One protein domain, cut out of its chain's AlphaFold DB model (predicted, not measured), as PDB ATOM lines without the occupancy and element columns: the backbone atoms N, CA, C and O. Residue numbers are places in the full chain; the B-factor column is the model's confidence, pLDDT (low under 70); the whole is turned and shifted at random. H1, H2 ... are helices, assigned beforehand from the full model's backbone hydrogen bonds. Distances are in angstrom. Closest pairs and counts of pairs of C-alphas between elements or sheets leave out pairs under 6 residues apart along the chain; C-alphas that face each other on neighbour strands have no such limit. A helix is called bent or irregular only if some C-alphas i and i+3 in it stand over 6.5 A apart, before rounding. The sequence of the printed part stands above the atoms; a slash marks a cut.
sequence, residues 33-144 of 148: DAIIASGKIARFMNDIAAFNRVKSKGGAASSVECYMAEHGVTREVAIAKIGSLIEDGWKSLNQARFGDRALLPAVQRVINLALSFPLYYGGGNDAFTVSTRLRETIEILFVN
ATOM      1  N   ASP A  33      42.282 -26.436 -34.448       94.25
ATOM      2  CA  ASP A  33      42.142 -25.261 -33.582       94.25
ATOM      3  C   ASP A  33      41.137 -24.231 -34.112       94.25
ATOM      4  O   ASP A  33      40.418 -23.618 -33.329       94.25
ATOM      5  N   ALA A  34      41.005 -24.090 -35.435       95.88
ATOM      6  CA  ALA A  34      39.989 -23.236 -36.048       95.88
ATOM      7  C   ALA A  34      38.550 -23.670 -35.697       95.88
ATOM      8  O   ALA A  34      37.709 -22.837 -35.357       95.88
ATOM      9  N   ILE A  35      38.257 -24.973 -35.732       95.62
ATOM     10  CA  ILE A  35      36.943 -25.526 -35.368       95.62
ATOM     11  C   ILE A  35      36.690 -25.349 -33.873       95.62
ATOM     12  O   ILE A  35      35.596 -24.938 -33.475       95.62
ATOM     13  N   ILE A  36      37.704 -25.603 -33.043       95.56
ATOM     14  CA  ILE A  36      37.611 -25.409 -31.593       95.56
ATOM     15  C   ILE A  36      37.390 -23.933 -31.252       95.56
ATOM     16  O   ILE A  36      36.529 -23.622 -30.428       95.56
ATOM     17  N   ALA A  37      38.111 -23.019 -31.900       97.00
ATOM     18  CA  ALA A  37      37.949 -21.579 -31.730       97.00
ATOM     19  C   ALA A  37      36.540 -21.123 -32.134       97.00
ATOM     20  O   ALA A  37      35.871 -20.454 -31.348       97.00
ATOM     21  N   SER A  38      36.050 -21.554 -33.301       97.12
ATOM     22  CA  SER A  38      34.676 -21.283 -33.749       97.12
ATOM     23  C   SER A  38      33.634 -21.802 -32.747       97.12
ATOM     24  O   SER A  38      32.722 -21.073 -32.352       97.12
ATOM     25  N   GLY A  39      33.814 -23.027 -32.241       96.25
ATOM     26  CA  GLY A  39      32.945 -23.612 -31.218       96.25
ATOM     27  C   GLY A  39      32.947 -22.834 -29.898       96.25
ATOM     28  O   GLY A  39      31.883 -22.619 -29.315       96.25
ATOM     29  N   LYS A  40      34.117 -22.370 -29.443       96.31
ATOM     30  CA  LYS A  40      34.250 -21.525 -28.246       96.31
ATOM     31  C   LYS A  40      33.528 -20.191 -28.414       96.31
ATOM     32  O   LYS A  40      32.748 -19.832 -27.537       96.31
ATOM     33  N   ILE A  41      33.725 -19.501 -29.541       97.12
ATOM     34  CA  ILE A  41      33.031 -18.236 -29.846       97.12
ATOM     35  C   ILE A  41      31.518 -18.444 -29.767       97.12
ATOM     36  O   ILE A  41      30.842 -17.750 -29.009       97.12
ATOM     37  N   ALA A  42      30.993 -19.437 -30.489       95.44
ATOM     38  CA  ALA A  42      29.564 -19.729 -30.498       95.44
ATOM     39  C   ALA A  42      29.019 -20.007 -29.094       95.44
ATOM     40  O   ALA A  42      27.981 -19.468 -28.713       95.44
ATOM     41  N   ARG A  43      29.727 -20.836 -28.315       95.19
ATOM     42  CA  ARG A  43      29.312 -21.234 -26.967       95.19
ATOM     43  C   ARG A  43      29.297 -20.038 -26.027       95.19
ATOM     44  O   ARG A  43      28.296 -19.816 -25.361       95.19
ATOM     45  N   PHE A  44      30.359 -19.246 -26.006       95.94
ATOM     46  CA  PHE A  44      30.449 -18.096 -25.116       95.94
ATOM     47  C   PHE A  44      29.430 -17.007 -25.452       95.94
ATOM     48  O   PHE A  44      28.798 -16.470 -24.543       95.94
ATOM     49  N   MET A  45      29.203 -16.719 -26.736       95.50
ATOM     50  CA  MET A  45      28.167 -15.763 -27.137       95.50
ATOM     51  C   MET A  45      26.761 -16.267 -26.776       95.50
ATOM     52  O   MET A  45      25.963 -15.505 -26.228       95.50
ATOM     53  N   ASN A  46      26.479 -17.552 -27.018       93.00
ATOM     54  CA  ASN A  46      25.218 -18.185 -26.630       93.00
ATOM     55  C   ASN A  46      24.997 -18.144 -25.111       93.00
ATOM     56  O   ASN A  46      23.911 -17.791 -24.665       93.00
ATOM     57  N   ASP A  47      26.020 -18.452 -24.317       92.81
ATOM     58  CA  ASP A  47      25.928 -18.480 -22.858       92.81
ATOM     59  C   ASP A  47      25.701 -17.078 -22.267       92.81
ATOM     60  O   ASP A  47      24.898 -16.933 -21.345       92.81
ATOM     61  N   ILE A  48      26.343 -16.034 -22.815       93.56
ATOM     62  CA  ILE A  48      26.076 -14.633 -22.433       93.56
ATOM     63  C   ILE A  48      24.623 -14.263 -22.751       93.56
ATOM     64  O   ILE A  48      23.928 -13.687 -21.911       93.56
ATOM     65  N   ALA A  49      24.144 -14.609 -23.946       91.50
ATOM     66  CA  ALA A  49      22.773 -14.339 -24.361       91.50
ATOM     67  C   ALA A  49      21.738 -15.065 -23.488       91.50
ATOM     68  O   ALA A  49      20.778 -14.459 -23.005       91.50
ATOM     69  N   ALA A  50      21.964 -16.354 -23.236       88.06
ATOM     70  CA  ALA A  50      21.105 -17.185 -22.405       88.06
ATOM     71  C   ALA A  50      21.070 -16.694 -20.954       88.06
ATOM     72  O   ALA A  50      20.010 -16.722 -20.333       88.06
ATOM     73  N   PHE A  51      22.201 -16.217 -20.431       88.88
ATOM     74  CA  PHE A  51      22.294 -15.647 -19.090       88.88
ATOM     75  C   PHE A  51      21.557 -14.305 -18.961       88.88
ATOM     76  O   PHE A  51      20.941 -14.032 -17.932       88.88
ATOM     77  N   ASN A  52      21.584 -13.470 -20.005       84.94
ATOM     78  CA  ASN A  52      20.866 -12.191 -20.026       84.94
ATOM     79  C   ASN A  52      19.347 -12.357 -20.139       84.94
ATOM     80  O   ASN A  52      18.589 -11.491 -19.698       84.94
ATOM     81  N   ARG A  53      18.881 -13.463 -20.722       81.31
ATOM     82  CA  ARG A  53      17.469 -13.834 -20.703       81.31
ATOM     83  C   ARG A  53      17.094 -14.201 -19.265       81.31
ATOM     84  O   ARG A  53      17.647 -15.145 -18.713       81.31
ATOM     85  N   VAL A  54      16.153 -13.465 -18.661       62.00
ATOM     86  CA  VAL A  54      15.651 -13.740 -17.300       62.00
ATOM     87  C   VAL A  54      15.340 -15.237 -17.180       62.00
ATOM     88  O   VAL A  54      14.492 -15.770 -17.895       62.00
ATOM     89  N   LYS A  55      16.124 -15.914 -16.336       59.38
ATOM     90  CA  LYS A  55      16.277 -17.371 -16.256       59.38
ATOM     91  C   LYS A  55      14.935 -18.116 -16.317       59.38
ATOM     92  O   LYS A  55      14.137 -18.040 -15.384       59.38
ATOM     93  N   SER A  56      14.734 -18.954 -17.337       49.22
ATOM     94  CA  SER A  56      13.845 -20.111 -17.192       49.22
ATOM     95  C   SER A  56      14.567 -21.118 -16.295       49.22
ATOM     96  O   SER A  56      15.608 -21.655 -16.681       49.22
ATOM     97  N   LYS A  57      14.068 -21.331 -15.075       52.56
ATOM     98  CA  LYS A  57      14.600 -22.335 -14.141       52.56
ATOM     99  C   LYS A  57      14.652 -23.704 -14.848       52.56
ATOM    100  O   LYS A  57      13.610 -24.170 -15.292       52.56
ATOM    101  N   GLY A  58      15.836 -24.320 -14.974       62.72
ATOM    102  CA  GLY A  58      15.973 -25.707 -15.462       62.72
ATOM    103  C   GLY A  58      17.134 -26.026 -16.420       62.72
ATOM    104  O   GLY A  58      17.324 -27.195 -16.733       62.72
ATOM    105  N   GLY A  59      17.906 -25.041 -16.896       70.25
ATOM    106  CA  GLY A  59      19.080 -25.284 -17.754       70.25
ATOM    107  C   GLY A  59      20.365 -25.617 -16.978       70.25
ATOM    108  O   GLY A  59      20.476 -25.291 -15.796       70.25
ATOM    109  N   ALA A  60      21.342 -26.232 -17.657       78.81
ATOM    110  CA  ALA A  60      22.713 -26.351 -17.150       78.81
ATOM    111  C   ALA A  60      23.345 -24.961 -16.931       78.81
ATOM    112  O   ALA A  60      22.946 -23.995 -17.586       78.81
ATOM    113  N   ALA A  61      24.319 -24.867 -16.020       86.12
ATOM    114  CA  ALA A  61      24.994 -23.607 -15.709       86.12
ATOM    115  C   ALA A  61      25.720 -23.042 -16.942       86.12
ATOM    116  O   ALA A  61      26.417 -23.776 -17.647       86.12
ATOM    117  N   SER A  62      25.550 -21.743 -17.202       91.12
ATOM    118  CA  SER A  62      26.243 -21.064 -18.305       91.12
ATOM    119  C   SER A  62      27.713 -20.808 -17.963       91.12
ATOM    120  O   SER A  62      28.085 -20.754 -16.790       91.12
ATOM    121  N   SER A  63      28.560 -20.567 -18.969       93.75
ATOM    122  CA  SER A  63      29.964 -20.186 -18.738       93.75
ATOM    123  C   SER A  63      30.105 -18.955 -17.829       93.75
ATOM    124  O   SER A  63      31.056 -18.881 -17.056       93.75
ATOM    125  N   VAL A  64      29.148 -18.015 -17.878       94.06
ATOM    126  CA  VAL A  64      29.117 -16.834 -16.993       94.06
ATOM    127  C   VAL A  64      28.912 -17.262 -15.542       94.06
ATOM    128  O   VAL A  64      29.651 -16.833 -14.660       94.06
ATOM    129  N   GLU A  65      27.945 -18.143 -15.298       93.69
ATOM    130  CA  GLU A  65      27.615 -18.638 -13.960       93.69
ATOM    131  C   GLU A  65      28.741 -19.482 -13.373       93.69
ATOM    132  O   GLU A  65      29.099 -19.296 -12.211       93.69
ATOM    133  N   CYS A  66      29.332 -20.360 -14.187       95.12
ATOM    134  CA  CYS A  66      30.490 -21.155 -13.796       95.12
ATOM    135  C   CYS A  66      31.664 -20.256 -13.393       95.12
ATOM    136  O   CYS A  66      32.213 -20.437 -12.312       95.12
ATOM    137  N   TYR A  67      31.999 -19.243 -14.201       97.12
ATOM    138  CA  TYR A  67      33.116 -18.344 -13.905       97.12
ATOM    139  C   TYR A  67      32.882 -17.516 -12.631       97.12
ATOM    140  O   TYR A  67      33.790 -17.346 -11.819       97.12
ATOM    141  N   MET A  68      31.657 -17.018 -12.424       96.88
ATOM    142  CA  MET A  68      31.293 -16.313 -11.189       96.88
ATOM    143  C   MET A  68      31.439 -17.213  -9.961       96.88
ATOM    144  O   MET A  68      31.997 -16.779  -8.955       96.88
ATOM    145  N   ALA A  69      30.951 -18.453 -10.041       96.44
ATOM    146  CA  ALA A  69      31.000 -19.401  -8.934       96.44
ATOM    147  C   ALA A  69      32.432 -19.859  -8.617       96.44
ATOM    148  O   ALA A  69      32.790 -19.959  -7.448       96.44
ATOM    149  N   GLU A  70      33.252 -20.103  -9.641       97.94
ATOM    150  CA  GLU A  70      34.636 -20.565  -9.490       97.94
ATOM    151  C   GLU A  70      35.554 -19.481  -8.911       97.94
ATOM    152  O   GLU A  70      36.407 -19.771  -8.074       97.94
ATOM    153  N   HIS A  71      35.367 -18.224  -9.322       97.62
ATOM    154  CA  HIS A  71      36.266 -17.129  -8.948       97.62
ATOM    155  C   HIS A  71      35.691 -16.159  -7.908       97.62
ATOM    156  O   HIS A  71      36.399 -15.250  -7.478       97.62
ATOM    157  N   GLY A  72      34.425 -16.309  -7.504       97.69
ATOM    158  CA  GLY A  72      33.775 -15.418  -6.534       97.69
ATOM    159  C   GLY A  72      33.636 -13.970  -7.024       97.69
ATOM    160  O   GLY A  72      33.677 -13.038  -6.225       97.69
ATOM    161  N   VAL A  73      33.520 -13.771  -8.340       98.12
ATOM    162  CA  VAL A  73      33.509 -12.447  -8.984       98.12
ATOM    163  C   VAL A  73      32.101 -11.989  -9.360       98.12
ATOM    164  O   VAL A  73      31.164 -12.784  -9.448       98.12
ATOM    165  N   THR A  74      31.951 -10.692  -9.635       96.69
ATOM    166  CA  THR A  74      30.683 -10.146 -10.127       96.69
ATOM    167  C   THR A  74      30.381 -10.603 -11.554       96.69
ATOM    168  O   THR A  74      31.256 -11.047 -12.307       96.69
ATOM    169  N   ARG A  75      29.118 -10.430 -11.951       94.50
ATOM    170  CA  ARG A  75      28.639 -10.665 -13.315       94.50
ATOM    171  C   ARG A  75      29.466  -9.913 -14.354       94.50
ATOM    172  O   ARG A  75      29.812 -10.473 -15.389       94.50
ATOM    173  N   GLU A  76      29.772  -8.651 -14.091       95.62
ATOM    174  CA  GLU A  76      30.460  -7.754 -15.019       95.62
ATOM    175  C   GLU A  76      31.888  -8.243 -15.277       95.62
ATOM    176  O   GLU A  76      32.325  -8.291 -16.426       95.62
ATOM    177  N   VAL A  77      32.578  -8.693 -14.224       97.81
ATOM    178  CA  VAL A  77      33.922  -9.278 -14.324       97.81
ATOM    179  C   VAL A  77      33.893 -10.586 -15.120       97.81
ATOM    180  O   VAL A  77      34.738 -10.793 -15.993       97.81
ATOM    181  N   ALA A  78      32.906 -11.451 -14.871       97.12
ATOM    182  CA  ALA A  78      32.755 -12.706 -15.604       97.12
ATOM    183  C   ALA A  78      32.465 -12.479 -17.098       97.12
ATOM    184  O   ALA A  78      33.119 -13.080 -17.951       97.12
ATOM    185  N   ILE A  79      31.537 -11.574 -17.430       95.69
ATOM    186  CA  ILE A  79      31.216 -11.221 -18.823       95.69
ATOM    187  C   ILE A  79      32.438 -10.620 -19.525       95.69
ATOM    188  O   ILE A  79      32.727 -11.012 -20.654       95.69
ATOM    189  N   ALA A  80      33.183  -9.726 -18.867       97.12
ATOM    190  CA  ALA A  80      34.397  -9.144 -19.438       97.12
ATOM    191  C   ALA A  80      35.455 -10.217 -19.742       97.12
ATOM    192  O   ALA A  80      36.040 -10.221 -20.826       97.12
ATOM    193  N   LYS A  81      35.658 -11.178 -18.828       98.06
ATOM    194  CA  LYS A  81      36.598 -12.279 -19.064       98.06
ATOM    195  C   LYS A  81      36.163 -13.174 -20.220       98.06
ATOM    196  O   LYS A  81      36.980 -13.531 -21.063       98.06
ATOM    197  N   ILE A  82      34.889 -13.544 -20.275       97.44
ATOM    198  CA  ILE A  82      34.362 -14.373 -21.367       97.44
ATOM    199  C   ILE A  82      34.447 -13.619 -22.701       97.44
ATOM    200  O   ILE A  82      34.789 -14.219 -23.718       97.44
ATOM    201  N   GLY A  83      34.230 -12.301 -22.692       97.00
ATOM    202  CA  GLY A  83      34.475 -11.422 -23.835       97.00
ATOM    203  C   GLY A  83      35.913 -11.519 -24.350       97.00
ATOM    204  O   GLY A  83      36.114 -11.737 -25.544       97.00
ATOM    205  N   SER A  84      36.912 -11.486 -23.461       98.25
ATOM    206  CA  SER A  84      38.315 -11.646 -23.872       98.25
ATOM    207  C   SER A  84      38.585 -13.023 -24.498       98.25
ATOM    208  O   SER A  84      39.340 -13.135 -25.458       98.25
ATOM    209  N   LEU A  85      37.947 -14.084 -23.992       98.06
ATOM    210  CA  LEU A  85      38.067 -15.432 -24.565       98.06
ATOM    211  C   LEU A  85      37.423 -15.535 -25.957       98.06
ATOM    212  O   LEU A  85      37.920 -16.276 -26.807       98.06
ATOM    213  N   ILE A  86      36.338 -14.794 -26.205       97.88
ATOM    214  CA  ILE A  86      35.746 -14.661 -27.543       97.88
ATOM    215  C   ILE A  86      36.737 -13.968 -28.486       97.88
ATOM    216  O   ILE A  86      36.975 -14.466 -29.586       97.88
ATOM    217  N   GLU A  87      37.352 -12.862 -28.059       98.19
ATOM    218  CA  GLU A  87      38.372 -12.150 -28.844       98.19
ATOM    219  C   GLU A  87      39.570 -13.039 -29.194       98.19
ATOM    220  O   GLU A  87      40.030 -13.042 -30.338       98.19
ATOM    221  N   ASP A  88      40.053 -13.844 -28.250       98.31
ATOM    222  CA  ASP A  88      41.144 -14.792 -28.496       98.31
ATOM    223  C   ASP A  88      40.738 -15.902 -29.480       98.31
ATOM    224  O   ASP A  88      41.538 -16.318 -30.329       98.31
ATOM    225  N   GLY A  89      39.472 -16.330 -29.446       97.69
ATOM    226  CA  GLY A  89      38.890 -17.195 -30.471       97.69
ATOM    227  C   GLY A  89      38.944 -16.557 -31.862       97.69
ATOM    228  O   GLY A  89      39.368 -17.203 -32.823       97.69
ATOM    229  N   TRP A  90      38.578 -15.277 -31.982       98.25
ATOM    230  CA  TRP A  90      38.641 -14.548 -33.255       98.25
ATOM    231  C   TRP A  90      40.070 -14.411 -33.781       98.25
ATOM    232  O   TRP A  90      40.306 -14.618 -34.974       98.25
ATOM    233  N   LYS A  91      41.041 -14.119 -32.906       98.25
ATOM    234  CA  LYS A  91      42.469 -14.094 -33.271       98.25
ATOM    235  C   LYS A  91      42.929 -15.454 -33.799       98.25
ATOM    236  O   LYS A  91      43.581 -15.507 -34.838       98.25
ATOM    237  N   SER A  92      42.529 -16.540 -33.139       97.62
ATOM    238  CA  SER A  92      42.850 -17.909 -33.565       97.62
ATOM    239  C   SER A  92      42.272 -18.233 -34.950       97.62
ATOM    240  O   SER A  92      42.976 -18.767 -35.805       97.62
ATOM    241  N   LEU A  93      41.018 -17.845 -35.218       96.56
ATOM    242  CA  LEU A  93      40.400 -18.001 -36.542       96.56
ATOM    243  C   LEU A  93      41.107 -17.182 -37.626       96.56
ATOM    244  O   LEU A  93      41.320 -17.676 -38.733       96.56
ATOM    245  N   ASN A  94      41.489 -15.943 -37.317       96.81
ATOM    246  CA  ASN A  94      42.244 -15.109 -38.248       96.81
ATOM    247  C   ASN A  94      43.614 -15.719 -38.559       96.81
ATOM    248  O   ASN A  94      44.005 -15.747 -39.724       96.81
ATOM    249  N   GLN A  95      44.306 -16.257 -37.552       97.00
ATOM    250  CA  GLN A  95      45.599 -16.911 -37.740       97.00
ATOM    251  C   GLN A  95      45.495 -18.165 -38.614       97.00
ATOM    252  O   GLN A  95      46.370 -18.405 -39.445       97.00
ATOM    253  N   ALA A  96      44.406 -18.930 -38.496       95.81
ATOM    254  CA  ALA A  96      44.192 -20.140 -39.291       95.81
ATOM    255  C   ALA A  96      44.194 -19.890 -40.813       95.81
ATOM    256  O   ALA A  96      44.527 -20.793 -41.577       95.81
ATOM    257  N   ARG A  97      43.883 -18.665 -41.273       94.88
ATOM    258  CA  ARG A  97      43.956 -18.286 -42.700       94.88
ATOM    259  C   ARG A  97      45.370 -18.332 -43.274       94.88
ATOM    260  O   ARG A  97      45.527 -18.463 -44.483       94.88
ATOM    261  N   PHE A  98      46.378 -18.189 -42.419       95.69
ATOM    262  CA  PHE A  98      47.787 -18.155 -42.804       95.69
ATOM    263  C   PHE A  98      48.472 -19.521 -42.658       95.69
ATOM    264  O   PHE A  98      49.691 -19.603 -42.785       95.69
ATOM    265  N   GLY A  99      47.706 -20.579 -42.363       92.88
ATOM    266  CA  GLY A  99      48.191 -21.955 -42.338       92.88
ATOM    267  C   GLY A  99      48.359 -22.544 -43.742       92.88
ATOM    268  O   GLY A  99      48.778 -21.871 -44.682       92.88
ATOM    269  N   ASP A 100      48.015 -23.822 -43.893       93.06
ATOM    270  CA  ASP A 100      48.085 -24.504 -45.184       93.06
ATOM    271  C   ASP A 100      47.114 -23.882 -46.205       93.06
ATOM    272  O   ASP A 100      45.893 -23.856 -46.021       93.06
ATOM    273  N   ARG A 101      47.670 -23.414 -47.327       92.19
ATOM    274  CA  ARG A 101      46.915 -22.805 -48.424       92.19
ATOM    275  C   ARG A 101      45.942 -23.786 -49.079       92.19
ATOM    276  O   ARG A 101      44.899 -23.341 -49.557       92.19
ATOM    277  N   ALA A 102      46.245 -25.084 -49.086       91.81
ATOM    278  CA  ALA A 102      45.342 -26.108 -49.608       91.81
ATOM    279  C   ALA A 102      44.062 -26.227 -48.761       91.81
ATOM    280  O   ALA A 102      42.989 -26.503 -49.293       91.81
ATOM    281  N   LEU A 103      44.155 -25.938 -47.459       93.75
ATOM    282  CA  LEU A 103      43.036 -25.984 -46.516       93.75
ATOM    283  C   LEU A 103      42.275 -24.659 -46.400       93.75
ATOM    284  O   LEU A 103      41.200 -24.619 -45.797       93.75
ATOM    285  N   LEU A 104      42.782 -23.577 -46.994       93.56
ATOM    286  CA  LEU A 104      42.163 -22.253 -46.922       93.56
ATOM    287  C   LEU A 104      40.667 -22.246 -47.303       93.56
ATOM    288  O   LEU A 104      39.900 -21.594 -46.592       93.56
ATOM    289  N   PRO A 105      40.194 -22.971 -48.341       92.25
ATOM    290  CA  PRO A 105      38.763 -23.046 -48.635       92.25
ATOM    291  C   PRO A 105      37.938 -23.613 -47.470       92.25
ATOM    292  O   PRO A 105      36.887 -23.061 -47.143       92.25
ATOM    293  N   ALA A 106      38.425 -24.665 -46.805       93.69
ATOM    294  CA  ALA A 106      37.766 -25.276 -45.652       93.69
ATOM    295  C   ALA A 106      37.790 -24.342 -44.433       93.69
ATOM    296  O   ALA A 106      36.748 -24.089 -43.823       93.69
ATOM    297  N   VAL A 107      38.949 -23.742 -44.138       95.62
ATOM    298  CA  VAL A 107      39.111 -22.729 -43.082       95.62
ATOM    299  C   VAL A 107      38.143 -21.565 -43.292       95.62
ATOM    300  O   VAL A 107      37.454 -21.152 -42.359       95.62
ATOM    301  N   GLN A 108      38.021 -21.059 -44.520       94.94
ATOM    302  CA  GLN A 108      37.131 -19.942 -44.823       94.94
ATOM    303  C   GLN A 108      35.659 -20.292 -44.571       94.94
ATOM    304  O   GLN A 108      34.899 -19.429 -44.133       94.94
ATOM    305  N   ARG A 109      35.239 -21.549 -44.770       93.56
ATOM    306  CA  ARG A 109      33.880 -21.989 -44.407       93.56
ATOM    307  C   ARG A 109      33.651 -21.970 -42.900       93.56
ATOM    308  O   ARG A 109      32.610 -21.481 -42.465       93.56
ATOM    309  N   VAL A 110      34.622 -22.426 -42.111       95.62
ATOM    310  CA  VAL A 110      34.559 -22.358 -40.638       95.62
ATOM    311  C   VAL A 110      34.455 -20.910 -40.164       95.62
ATOM    312  O   VAL A 110      33.662 -20.607 -39.272       95.62
ATOM    313  N   ILE A 111      35.213 -20.007 -40.787       96.31
ATOM    314  CA  ILE A 111      35.163 -18.576 -40.480       96.31
ATOM    315  C   ILE A 111      33.813 -17.976 -40.876       96.31
ATOM    316  O   ILE A 111      33.236 -17.237 -40.087       96.31
ATOM    317  N   ASN A 112      33.271 -18.308 -42.049       95.25
ATOM    318  CA  ASN A 112      31.951 -17.825 -42.465       95.25
ATOM    319  C   ASN A 112      30.848 -18.296 -41.507       95.25
ATOM    320  O   ASN A 112      29.965 -17.513 -41.164       95.25
ATOM    321  N   LEU A 113      30.928 -19.542 -41.027       94.75
ATOM    322  CA  LEU A 113      30.046 -20.023 -39.966       94.75
ATOM    323  C   LEU A 113      30.227 -19.185 -38.694       94.75
ATOM    324  O   LEU A 113      29.239 -18.723 -38.129       94.75
ATOM    325  N   ALA A 114      31.469 -18.915 -38.282       96.31
ATOM    326  CA  ALA A 114      31.743 -18.097 -37.104       96.31
ATOM    327  C   ALA A 114      31.166 -16.680 -37.199       96.31
ATOM    328  O   ALA A 114      30.548 -16.192 -36.252       96.31
ATOM    329  N   LEU A 115      31.302 -16.042 -38.363       96.00
ATOM    330  CA  LEU A 115      30.775 -14.705 -38.648       96.00
ATOM    331  C   LEU A 115      29.244 -14.627 -38.580       96.00
ATOM    332  O   LEU A 115      28.709 -13.528 -38.459       96.00
ATOM    333  N   SER A 116      28.535 -15.759 -38.604       93.44
ATOM    334  CA  SER A 116      27.084 -15.776 -38.397       93.44
ATOM    335  C   SER A 116      26.687 -15.650 -36.921       93.44
ATOM    336  O   SER A 116      25.589 -15.195 -36.621       93.44
ATOM    337  N   PHE A 117      27.551 -15.997 -35.962       94.50
ATOM    338  CA  PHE A 117      27.177 -15.998 -34.540       94.50
ATOM    339  C   PHE A 117      26.784 -14.621 -33.985       94.50
ATOM    340  O   PHE A 117      25.817 -14.570 -33.224       94.50
ATOM    341  N   PRO A 118      27.420 -13.498 -34.372       93.69
ATOM    342  CA  PRO A 118      26.935 -12.166 -34.018       93.69
ATOM    343  C   PRO A 118      25.516 -11.850 -34.504       93.69
ATOM    344  O   PRO A 118      24.825 -11.096 -33.826       93.69
ATOM    345  N   LEU A 119      25.044 -12.442 -35.609       91.56
ATOM    346  CA  LEU A 119      23.654 -12.272 -36.054       91.56
ATOM    347  C   LEU A 119      22.676 -12.853 -35.026       91.56
ATOM    348  O   LEU A 119      21.648 -12.252 -34.724       91.56
ATOM    349  N   TYR A 120      23.009 -14.018 -34.470       90.75
ATOM    350  CA  TYR A 120      22.142 -14.718 -33.525       90.75
ATOM    351  C   TYR A 120      22.294 -14.218 -32.088       90.75
ATOM    352  O   TYR A 120      21.305 -14.129 -31.357       90.75
ATOM    353  N   TYR A 121      23.535 -13.918 -31.694       93.31
ATOM    354  CA  TYR A 121      23.925 -13.703 -30.301       93.31
ATOM    355  C   TYR A 121      24.497 -12.315 -29.990       93.31
ATOM    356  O   TYR A 121      24.812 -12.003 -28.837       93.31
ATOM    357  N   GLY A 122      24.647 -11.459 -31.002       90.75
ATOM    358  CA  GLY A 122      25.195 -10.113 -30.856       90.75
ATOM    359  C   GLY A 122      24.402  -9.264 -29.862       90.75
ATOM    360  O   GLY A 122      23.182  -9.371 -29.763       90.75
ATOM    361  N   GLY A 123      25.107  -8.443 -29.081       86.50
ATOM    362  CA  GLY A 123      24.493  -7.623 -28.029       86.50
ATOM    363  C   GLY A 123      23.906  -8.425 -26.860       86.50
ATOM    364  O   GLY A 123      23.112  -7.887 -26.094       86.50
ATOM    365  N   GLY A 124      24.259  -9.709 -26.719       84.38
ATOM    366  CA  GLY A 124      23.660 -10.596 -25.718       84.38
ATOM    367  C   GLY A 124      22.226 -10.997 -26.064       84.38
ATOM    368  O   GLY A 124      21.432 -11.276 -25.166       84.38
ATOM    369  N   ASN A 125      21.883 -10.986 -27.354       85.50
ATOM    370  CA  ASN A 125      20.579 -11.405 -27.841       85.50
ATOM    371  C   ASN A 125      20.479 -12.926 -27.950       85.50
ATOM    372  O   ASN A 125      21.448 -13.571 -28.282       85.50
ATOM    373  N   ASP A 126      19.305 -13.515 -27.732       88.38
ATOM    374  CA  ASP A 126      19.073 -14.930 -28.051       88.38
ATOM    375  C   ASP A 126      18.068 -15.026 -29.200       88.38
ATOM    376  O   ASP A 126      16.878 -15.265 -28.994       88.38
ATOM    377  N   ALA A 127      18.534 -14.739 -30.418       89.88
ATOM    378  CA  ALA A 127      17.678 -14.732 -31.602       89.88
ATOM    379  C   ALA A 127      17.298 -16.147 -32.072       89.88
ATOM    380  O   ALA A 127      16.376 -16.299 -32.867       89.88
ATOM    381  N   PHE A 128      17.980 -17.179 -31.565       83.25
ATOM    382  CA  PHE A 128      17.621 -18.568 -31.831       83.25
ATOM    383  C   PHE A 128      16.372 -18.968 -31.038       83.25
ATOM    384  O   PHE A 128      15.428 -19.518 -31.602       83.25
ATOM    385  N   THR A 129      16.325 -18.635 -29.743       86.38
ATOM    386  CA  THR A 129      15.139 -18.880 -28.905       86.38
ATOM    387  C   THR A 129      14.027 -17.863 -29.176       86.38
ATOM    388  O   THR A 129      12.848 -18.211 -29.169       86.38
ATOM    389  N   VAL A 130      14.380 -16.595 -29.410       88.38
ATOM    390  CA  VAL A 130      13.436 -15.502 -29.687       88.38
ATOM    391  C   VAL A 130      13.527 -15.128 -31.167       88.38
ATOM    392  O   VAL A 130      14.096 -14.101 -31.539       88.38
ATOM    393  N   SER A 131      12.952 -15.981 -32.015       86.44
ATOM    394  CA  SER A 131      13.075 -15.922 -33.481       86.44
ATOM    395  C   SER A 131      12.534 -14.642 -34.122       86.44
ATOM    396  O   SER A 131      12.985 -14.258 -35.200       86.44
ATOM    397  N   THR A 132      11.628 -13.925 -33.450       89.81
ATOM    398  CA  THR A 132      11.121 -12.621 -33.913       89.81
ATOM    399  C   THR A 132      12.235 -11.599 -34.129       89.81
ATOM    400  O   THR A 132      12.073 -10.688 -34.935       89.81
ATOM    401  N   ARG A 133      13.391 -11.778 -33.477       87.31
ATOM    402  CA  ARG A 133      14.582 -10.932 -33.635       87.31
ATOM    403  C   ARG A 133      15.267 -11.070 -34.997       87.31
ATOM    404  O   ARG A 133      16.026 -10.184 -35.360       87.31
ATOM    405  N   LEU A 134      15.004 -12.144 -35.744       91.75
ATOM    406  CA  LEU A 134      15.536 -12.353 -37.099       91.75
ATOM    407  C   LEU A 134      14.542 -11.970 -38.197       91.75
ATOM    408  O   LEU A 134      14.868 -12.092 -39.374       91.75
ATOM    409  N   ARG A 135      13.327 -11.538 -37.834       92.00
ATOM    410  CA  ARG A 135      12.226 -11.339 -38.781       92.00
ATOM    411  C   ARG A 135      12.600 -10.397 -39.920       92.00
ATOM    412  O   ARG A 135      12.465 -10.781 -41.072       92.00
ATOM    413  N   GLU A 136      13.106  -9.210 -39.597       92.69
ATOM    414  CA  GLU A 136      13.488  -8.207 -40.599       92.69
ATOM    415  C   GLU A 136      14.591  -8.732 -41.529       92.69
ATOM    416  O   GLU A 136      14.490  -8.621 -42.747       92.69
ATOM    417  N   THR A 137      15.612  -9.394 -40.972       92.25
ATOM    418  CA  THR A 137      16.679 -10.018 -41.766       92.25
ATOM    419  C   THR A 137      16.133 -11.090 -42.712       92.25
ATOM    420  O   THR A 137      16.533 -11.141 -43.871       92.25
ATOM    421  N   ILE A 138      15.211 -11.935 -42.246       93.25
ATOM    422  CA  ILE A 138      14.575 -12.970 -43.074       93.25
ATOM    423  C   ILE A 138      13.723 -12.334 -44.175       93.25
ATOM    424  O   ILE A 138      13.790 -12.769 -45.323       93.25
ATOM    425  N   GLU A 139      12.949 -11.301 -43.843       95.44
ATOM    426  CA  GLU A 139      12.106 -10.589 -44.802       95.44
ATOM    427  C   GLU A 139      12.953  -9.952 -45.914       95.44
ATOM    428  O   GLU A 139      12.640 -10.134 -47.087       95.44
ATOM    429  N   ILE A 140      14.065  -9.293 -45.576       94.69
ATOM    430  CA  ILE A 140      14.983  -8.687 -46.558       94.69
ATOM    431  C   ILE A 140      15.666  -9.741 -47.438       94.69
ATOM    432  O   ILE A 140      15.823  -9.529 -48.636       94.69
ATOM    433  N   LEU A 141      16.104 -10.865 -46.865       94.56
ATOM    434  CA  LEU A 141      16.892 -11.857 -47.606       94.56
ATOM    435  C   LEU A 141      16.042 -12.812 -48.452       94.56
ATOM    436  O   LEU A 141      16.530 -13.307 -49.467       94.56
ATOM    437  N   PHE A 142      14.811 -13.110 -48.027       95.81
ATOM    438  CA  PHE A 142      14.038 -14.227 -48.581       95.81
ATOM    439  C   PHE A 142      12.594 -13.894 -48.965       95.81
ATOM    440  O   PHE A 142      11.943 -14.741 -49.576       95.81
ATOM    441  N   VAL A 143      12.069 -12.714 -48.620       96.44
ATOM    442  CA  VAL A 143      10.660 -12.358 -48.886       96.44
ATOM    443  C   VAL A 143      10.553 -11.165 -49.829       96.44
ATOM    444  O   VAL A 143       9.826 -11.228 -50.818       96.44
ATOM    445  N   ASN A 144      11.280 -10.089 -49.541       96.19
ATOM    446  CA  ASN A 144      11.172  -8.825 -50.250       96.19
ATOM    447  C   ASN A 144      12.260  -8.732 -51.331       96.19
ATOM    448  O   ASN A 144      13.442  -8.656 -50.990       96.19
TER     449      ASN A 144
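AT A GLANCE: This is residues 33 to 144 of the 148 residues of the protein "Terpene_synth_C domain-containing protein" of Aegilops tauschii subsp. strangulata (UniProt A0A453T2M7). Three long helices, H1, H3 and H4, form an up-and-down bundle, each running against the one before it, with H1 packed on both others. Short H2 crosses one end of the H1 and H3 pair, while H5 is set off beyond H4, its residues 138 to 142 sticking out. The 112 printed residues hold five named helices, H1 to H5 in order, and no named strand: all helix. The whole is flat, 45 by 41 by 21 A, and only just loose, close to compact, with a radius of gyration of the C-alphas of 16.0 A.

IN THESE COORDINATES: Find C-alpha 33 at (42.142, -25.261, -33.582); from there H1 runs 28.4 A to residue 52. Next come H2, residues 63 to 71, and H3, residues 75 to 96, 31.7 A long. H4, residues 104 to 124, spans 30.5 A, with a kink of 46 degrees near residue 118; it is irregular, C-alphas 120 and 123 being 9.3 A apart. H5, residues 131 to 142, is irregular too, with C-alphas 133 and 136 7.6 A apart; it ends at C-alpha 142, (14.038, -14.227, -48.581).

HOW THE PARTS SIT: Start at H1, the hub. It touches H3, closest at C-alphas 37 and 89, 4.7 A, at a shallow tilt of 25 degrees, opposite ways. It touches H4 at C-alphas 49 and 124, 4.1 A, the same way at 10 degrees. With residues 44 to 51 alone it touches H2, about perpendicular at 86 degrees; the closest C-alphas, 47 and 63, are 6.0 A apart. H4 and H5 are close but not clearly touching, C-alphas 120 and 134 being 7.9 A apart. Every O i to N i+4 pair is within hydrogen-bond range in H1, H2 and H3, against 11 of 17 in H4 and 5 of 8 in H5.

THE WHOLE: The farthest C-alphas, of Gly 72 and Asn 144, are 49.7 A apart. The printed part has no cut and no long link. Look at residues 54 to 58 for pLDDT under 70.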